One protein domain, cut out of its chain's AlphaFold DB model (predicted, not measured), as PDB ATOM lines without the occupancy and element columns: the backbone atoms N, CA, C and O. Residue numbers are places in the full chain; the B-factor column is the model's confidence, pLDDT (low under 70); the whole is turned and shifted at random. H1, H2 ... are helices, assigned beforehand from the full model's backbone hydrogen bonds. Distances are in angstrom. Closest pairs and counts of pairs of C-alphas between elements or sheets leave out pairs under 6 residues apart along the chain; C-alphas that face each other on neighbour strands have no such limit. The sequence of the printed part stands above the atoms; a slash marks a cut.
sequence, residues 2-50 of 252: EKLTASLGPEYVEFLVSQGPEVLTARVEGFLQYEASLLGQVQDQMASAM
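AT A GLANCE: This is residues 2 to 50 of the 252 residues of an uncharacterized protein of Hyaloperonospora arabidopsidis (strain Emoy2) (UniProt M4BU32). What shape is this? An open L: short H2 and long H3 form its legs, and short H1 turns off at H2's beginning. H3 makes the length, and residues 25 to 50 stick out. What builds it? The 49 printed residues include three named helices, H1, H2, H3 along the chain, and no named strand: all helix, extended, radius of gyration of the C-alphas 16.8 A, spans 50 by 22 by 12 A.

HOW THE PARTS SIT: How do H1, residues 2 to 8, and H2, residues 10 to 18, stand? They only just touch, with 3 pairs of C-alphas within 8 A, only at the corner, about perpendicular at 80 degrees; their closest C-alphas, of Thr 5 and Val 13, are 6.1 A apart. And H3, residues 21 to 49? It is close to H2 but not clearly touching, about perpendicular at 87 degrees; their closest C-alphas, of Leu 16 and Leu 24, are 7.5 A apart. H1 and H3 are apart. In H1, H2 and H3 every O i to N i+4 pair is within hydrogen-bond range.

IN THESE COORDINATES: Where does H1 begin? C-alpha 2 is at (29.569, 0.896, -3.344). Where does H3 end? C-alpha 49 is at (69.267, 1.244, -28.253), 41.4 A from C-alpha 21.

THE WHOLE: Is it continuous? The printed part has no cut, and both links are tight. Where is confidence low? Residues 49 to 50 have pLDDT under 70.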
ATOM      1  N   GLU A   2      30.589   1.222  -2.319       77.50
ATOM      2  CA  GLU A   2      29.569   0.896  -3.344       77.50
ATOM      3  C   GLU A   2      30.106   0.717  -4.776       77.50
ATOM      4  O   GLU A   2      29.771  -0.258  -5.441       77.50
ATOM      5  N   LYS A   3      31.003   1.600  -5.242       80.38
ATOM      6  CA  LYS A   3      31.635   1.471  -6.570       80.38
ATOM      7  C   LYS A   3      32.509   0.220  -6.724       80.38
ATOM      8  O   LYS A   3      32.519  -0.369  -7.796       80.38
ATOM      9  N   LEU A   4      33.224  -0.178  -5.670       75.94
ATOM     10  CA  LEU A   4      34.068  -1.380  -5.681       75.94
ATOM     11  C   LEU A   4      33.210  -2.647  -5.625       75.94
ATOM     12  O   LEU A   4      33.495  -3.617  -6.319       75.94
ATOM     13  N   THR A   5      32.120  -2.612  -4.856       82.31
ATOM     14  CA  THR A   5      31.128  -3.693  -4.795       82.31
ATOM     15  C   THR A   5      30.434  -3.894  -6.141       82.31
ATOM     16  O   THR A   5      30.222  -5.031  -6.548       82.31
ATOM     17  N   ALA A   6      30.148  -2.810  -6.868       85.00
ATOM     18  CA  ALA A   6      29.580  -2.878  -8.212       85.00
ATOM     19  C   ALA A   6      30.551  -3.463  -9.258       85.00
ATOM     20  O   ALA A   6      30.095  -4.101 -10.202       85.00
ATOM     21  N   SER A   7      31.867  -3.262  -9.111       85.50
ATOM     22  CA  SER A   7      32.863  -3.724 -10.092       85.50
ATOM     23  C   SER A   7      33.440  -5.113  -9.810       85.50
ATOM     24  O   SER A   7      33.807  -5.814 -10.745       85.50
ATOM     25  N   LEU A   8      33.566  -5.498  -8.538       84.94
ATOM     26  CA  LEU A   8      34.243  -6.734  -8.115       84.94
ATOM     27  C   LEU A   8      33.290  -7.748  -7.463       84.94
ATOM     28  O   LEU A   8      33.667  -8.896  -7.251       84.94
ATOM     29  N   GLY A   9      32.055  -7.339  -7.161       89.94
ATOM     30  CA  GLY A   9      31.080  -8.142  -6.430       89.94
ATOM     31  C   GLY A   9      31.275  -8.084  -4.906       89.94
ATOM     32  O   GLY A   9      32.373  -7.803  -4.418       89.94
ATOM     33  N   PRO A  10      30.210  -8.331  -4.123       85.50
ATOM     34  CA  PRO A  10      30.247  -8.215  -2.664       85.50
ATOM     35  C   PRO A  10      31.197  -9.221  -2.002       85.50
ATOM     36  O   PRO A  10      31.954  -8.831  -1.120       85.50
ATOM     37  N   GLU A  11      31.241 -10.469  -2.479       87.75
ATOM     38  CA  GLU A  11      32.102 -11.516  -1.902       87.75
ATOM     39  C   GLU A  11      33.596 -11.192  -2.039       87.75
ATOM     40  O   GLU A  11      34.387 -11.415  -1.123       87.75
ATOM     41  N   TYR A  12      33.992 -10.595  -3.166       82.44
ATOM     42  CA  TYR A  12      35.383 -10.207  -3.390       82.44
ATOM     43  C   TYR A  12      35.774  -8.985  -2.556       82.44
ATOM     44  O   TYR A  12      36.895  -8.898  -2.061       82.44
ATOM     45  N   VAL A  13      34.850  -8.041  -2.359       84.06
ATOM     46  CA  VAL A  13      35.089  -6.874  -1.502       84.06
ATOM     47  C   VAL A  13      35.243  -7.288  -0.038       84.06
ATOM     48  O   VAL A  13      36.147  -6.782   0.623       84.06
ATOM     49  N   GLU A  14      34.449  -8.237   0.460       85.06
ATOM     50  CA  GLU A  14      34.638  -8.783   1.813       85.06
ATOM     51  C   GLU A  14      35.975  -9.518   1.960       85.06
ATOM     52  O   GLU A  14      36.668  -9.341   2.962       85.06
ATOM     53  N   PHE A  15      36.393 -10.265   0.936       86.69
ATOM     54  CA  PHE A  15      37.711 -10.900   0.900       86.69
ATOM     55  C   PHE A  15      38.873  -9.892   0.886       86.69
ATOM     56  O   PHE A  15      39.933 -10.144   1.459       86.69
ATOM     57  N   LEU A  16      38.712  -8.738   0.237       83.12
ATOM     58  CA  LEU A  16      39.708  -7.666   0.293       83.12
ATOM     59  C   LEU A  16      39.751  -7.025   1.684       83.12
ATOM     60  O   LEU A  16      40.833  -6.806   2.220       83.12
ATOM     61  N   VAL A  17      38.591  -6.768   2.291       83.75
ATOM     62  CA  VAL A  17      38.503  -6.187   3.638       83.75
ATOM     63  C   VAL A  17      39.083  -7.137   4.696       83.75
ATOM     64  O   VAL A  17      39.740  -6.673   5.625       83.75
ATOM     65  N   SER A  18      38.920  -8.457   4.536       87.50
ATOM     66  CA  SER A  18      39.458  -9.459   5.469       87.50
ATOM     67  C   SER A  18      40.980  -9.641   5.399       87.50
ATOM     68  O   SER A  18      41.568 -10.143   6.354       87.50
ATOM     69  N   GLN A  19      41.636  -9.205   4.316       86.50
ATOM     70  CA  GLN A  19      43.098  -9.278   4.161       86.50
ATOM     71  C   GLN A  19      43.863  -8.246   5.004       86.50
ATOM     72  O   GLN A  19      45.062  -8.414   5.209       86.50
ATOM     73  N   GLY A  20      43.190  -7.214   5.519       87.56
ATOM     74  CA  GLY A  20      43.813  -6.157   6.317       87.56
ATOM     75  C   GLY A  20      44.534  -5.093   5.468       87.56
ATOM     76  O   GLY A  20      45.018  -5.375   4.365       87.56
ATOM     77  N   PRO A  21      44.589  -3.838   5.947       86.06
ATOM     78  CA  PRO A  21      45.098  -2.713   5.163       86.06
ATOM     79  C   PRO A  21      46.594  -2.831   4.834       86.06
ATOM     80  O   PRO A  21      47.017  -2.384   3.768       86.06
ATOM     81  N   GLU A  22      47.395  -3.474   5.681       89.62
ATOM     82  CA  GLU A  22      48.841  -3.645   5.491       89.62
ATOM     83  C   GLU A  22      49.152  -4.560   4.299       89.62
ATOM     84  O   GLU A  22      50.019  -4.254   3.480       89.62
ATOM     85  N   VAL A  23      48.399  -5.656   4.152       90.50
ATOM     86  CA  VAL A  23      48.562  -6.612   3.046       90.50
ATOM     87  C   VAL A  23      48.124  -5.989   1.723       90.50
ATOM     88  O   VAL A  23      48.796  -6.154   0.703       90.50
ATOM     89  N   LEU A  24      47.014  -5.244   1.731       89.44
ATOM     90  CA  LEU A  24      46.557  -4.514   0.549       89.44
ATOM     91  C   LEU A  24      47.565  -3.438   0.135       89.44
ATOM     92  O   LEU A  24      47.869  -3.320  -1.050       89.44
ATOM     93  N   THR A  25      48.122  -2.707   1.103       89.25
ATOM     94  CA  THR A  25      49.130  -1.669   0.856       89.25
ATOM     95  C   THR A  25      50.388  -2.274   0.246       89.25
ATOM     96  O   THR A  25      50.823  -1.812  -0.803       89.25
ATOM     97  N   ALA A  26      50.903  -3.366   0.814       93.50
ATOM     98  CA  ALA A  26      52.069  -4.063   0.276       93.50
ATOM     99  C   ALA A  26      51.829  -4.605  -1.146       93.50
ATOM    100  O   ALA A  26      52.726  -4.569  -1.988       93.50
ATOM    101  N   ARG A  27      50.612  -5.082  -1.452       92.38
ATOM    102  CA  ARG A  27      50.259  -5.536  -2.808       92.38
ATOM    103  C   ARG A  27      50.220  -4.375  -3.806       92.38
ATOM    104  O   ARG A  27      50.700  -4.537  -4.927       92.38
ATOM    105  N   VAL A  28      49.665  -3.226  -3.418       93.50
ATOM    106  CA  VAL A  28      49.641  -2.018  -4.260       93.50
ATOM    107  C   VAL A  28      51.050  -1.467  -4.455       93.50
ATOM    108  O   VAL A  28      51.428  -1.156  -5.578       93.50
ATOM    109  N   GLU A  29      51.852  -1.405  -3.397       93.94
ATOM    110  CA  GLU A  29      53.245  -0.964  -3.467       93.94
ATOM    111  C   GLU A  29      54.073  -1.886  -4.365       93.94
ATOM    112  O   GLU A  29      54.776  -1.405  -5.246       93.94
ATOM    113  N   GLY A  30      53.913  -3.208  -4.240       94.81
ATOM    114  CA  GLY A  30      54.558  -4.170  -5.134       94.81
ATOM    115  C   GLY A  30      54.181  -3.969  -6.605       94.81
ATOM    116  O   GLY A  30      55.042  -4.080  -7.479       94.81
ATOM    117  N   PHE A  31      52.920  -3.621  -6.887       95.38
ATOM    118  CA  PHE A  31      52.479  -3.274  -8.239       95.38
ATOM    119  C   PHE A  31      53.124  -1.973  -8.741       95.38
ATOM    120  O   PHE A  31      53.667  -1.947  -9.843       95.38
ATOM    121  N   LEU A  32      53.137  -0.917  -7.922       93.94
ATOM    122  CA  LEU A  32      53.769   0.362  -8.271       93.94
ATOM    123  C   LEU A  32      55.281   0.209  -8.496       93.94
ATOM    124  O   LEU A  32      55.833   0.789  -9.430       93.94
ATOM    125  N   GLN A  33      55.949  -0.614  -7.684       94.88
ATOM    126  CA  GLN A  33      57.372  -0.921  -7.819       94.88
ATOM    127  C   GLN A  33      57.665  -1.655  -9.134       94.88
ATOM    128  O   GLN A  33      58.664  -1.375  -9.800       94.88
ATOM    129  N   TYR A  34      56.788  -2.586  -9.521       94.62
ATOM    130  CA  TYR A  34      56.877  -3.296 -10.793       94.62
ATOM    131  C   TYR A  34      56.715  -2.343 -11.984       94.62
ATOM    132  O   TYR A  34      57.544  -2.378 -12.893       94.62
ATOM    133  N   GLU A  35      55.719  -1.450 -11.965       92.38
ATOM    134  CA  GLU A  35      55.543  -0.450 -13.028       92.38
ATOM    135  C   GLU A  35      56.737   0.509 -13.120       92.38
ATOM    136  O   GLU A  35      57.223   0.783 -14.218       92.38
ATOM    137  N   ALA A  36      57.266   0.962 -11.980       91.44
ATOM    138  CA  ALA A  36      58.453   1.814 -11.939       91.44
ATOM    139  C   ALA A  36      59.690   1.105 -12.519       91.44
ATOM    140  O   ALA A  36      60.438   1.698 -13.298       91.44
ATOM    141  N   SER A  37      59.885  -0.177 -12.192       95.44
ATOM    142  CA  SER A  37      60.974  -0.983 -12.751       95.44
ATOM    143  C   SER A  37      60.802  -1.228 -14.249       95.44
ATOM    144  O   SER A  37      61.794  -1.230 -14.976       95.44
ATOM    145  N   LEU A  38      59.570  -1.439 -14.720       93.81
ATOM    146  CA  LEU A  38      59.276  -1.638 -16.137       93.81
ATOM    147  C   LEU A  38      59.542  -0.356 -16.935       93.81
ATOM    148  O   LEU A  38      60.164  -0.409 -17.994       93.81
ATOM    149  N   LEU A  39      59.135   0.801 -16.407       91.69
ATOM    150  CA  LEU A  39      59.419   2.095 -17.022       91.69
ATOM    151  C   LEU A  39      60.927   2.373 -17.071       91.69
ATOM    152  O   LEU A  39      61.432   2.787 -18.113       91.69
ATOM    153  N   GLY A  40      61.646   2.080 -15.982       91.56
ATOM    154  CA  GLY A  40      63.107   2.166 -15.936       91.56
ATOM    155  C   GLY A  40      63.772   1.260 -16.972       91.56
ATOM    156  O   GLY A  40      64.625   1.715 -17.724       91.56
ATOM    157  N   GLN A  41      63.312   0.012 -17.104       93.19
ATOM    158  CA  GLN A  41      63.822  -0.924 -18.107       93.19
ATOM    159  C   GLN A  41      63.594  -0.424 -19.538       93.19
ATOM    160  O   GLN A  41      64.489  -0.538 -20.372       93.19
ATOM    161  N   VAL A  42      62.417   0.135 -19.834       88.31
ATOM    162  CA  VAL A  42      62.126   0.718 -21.152       88.31
ATOM    163  C   VAL A  42      62.999   1.948 -21.396       88.31
ATOM    164  O   VAL A  42      63.506   2.126 -22.500       88.31
ATOM    165  N   GLN A  43      63.246   2.770 -20.376       83.81
ATOM    166  CA  GLN A  43      64.121   3.936 -20.481       83.81
ATOM    167  C   GLN A  43      65.591   3.550 -20.695       83.81
ATOM    168  O   GLN A  43      66.232   4.114 -21.581       83.81
ATOM    169  N   ASP A  44      66.093   2.545 -19.982       84.94
ATOM    170  CA  ASP A  44      67.433   1.981 -20.174       84.94
ATOM    171  C   ASP A  44      67.563   1.295 -21.538       84.94
ATOM    172  O   ASP A  44      68.583   1.427 -22.214       84.94
ATOM    173  N   GLN A  45      66.512   0.604 -21.989       85.94
ATOM    174  CA  GLN A  45      66.461   0.015 -23.323       85.94
ATOM    175  C   GLN A  45      66.485   1.100 -24.404       85.94
ATOM    176  O   GLN A  45      67.214   0.950 -25.378       85.94
ATOM    177  N   MET A  46      65.758   2.207 -24.227       78.44
ATOM    178  CA  MET A  46      65.827   3.366 -25.123       78.44
ATOM    179  C   MET A  46      67.212   4.029 -25.085       78.44
ATOM    180  O   MET A  46      67.748   4.364 -26.136       78.44
ATOM    181  N   ALA A  47      67.828   4.174 -23.909       76.56
ATOM    182  CA  ALA A  47      69.162   4.757 -23.756       76.56
ATOM    183  C   ALA A  47      70.278   3.869 -24.340       76.56
ATOM    184  O   ALA A  47      71.268   4.384 -24.847       76.56
ATOM    185  N   SER A  48      70.108   2.546 -24.299       70.44
ATOM    186  CA  SER A  48      71.044   1.552 -24.842       70.44
ATOM    187  C   SER A  48      70.852   1.317 -26.348       70.44
ATOM    188  O   SER A  48      71.819   1.139 -27.087       70.44
ATOM    189  N   ALA A  49      69.604   1.363 -26.833       67.19
ATOM    190  CA  ALA A  49      69.267   1.244 -28.253       67.19
ATOM    191  C   ALA A  49      69.542   2.527 -29.052       67.19
ATOM    192  O   ALA A  49      69.553   2.479 -30.281       67.19
ATOM    193  N   MET A  50      69.788   3.654 -28.376       56.16
ATOM    194  CA  MET A  50      70.402   4.838 -28.966       56.16
ATOM    195  C   MET A  50      71.924   4.684 -28.860       56.16
ATOM    196  O   MET A  50      72.477   4.854 -27.774       56.16
TER     197      MET A  50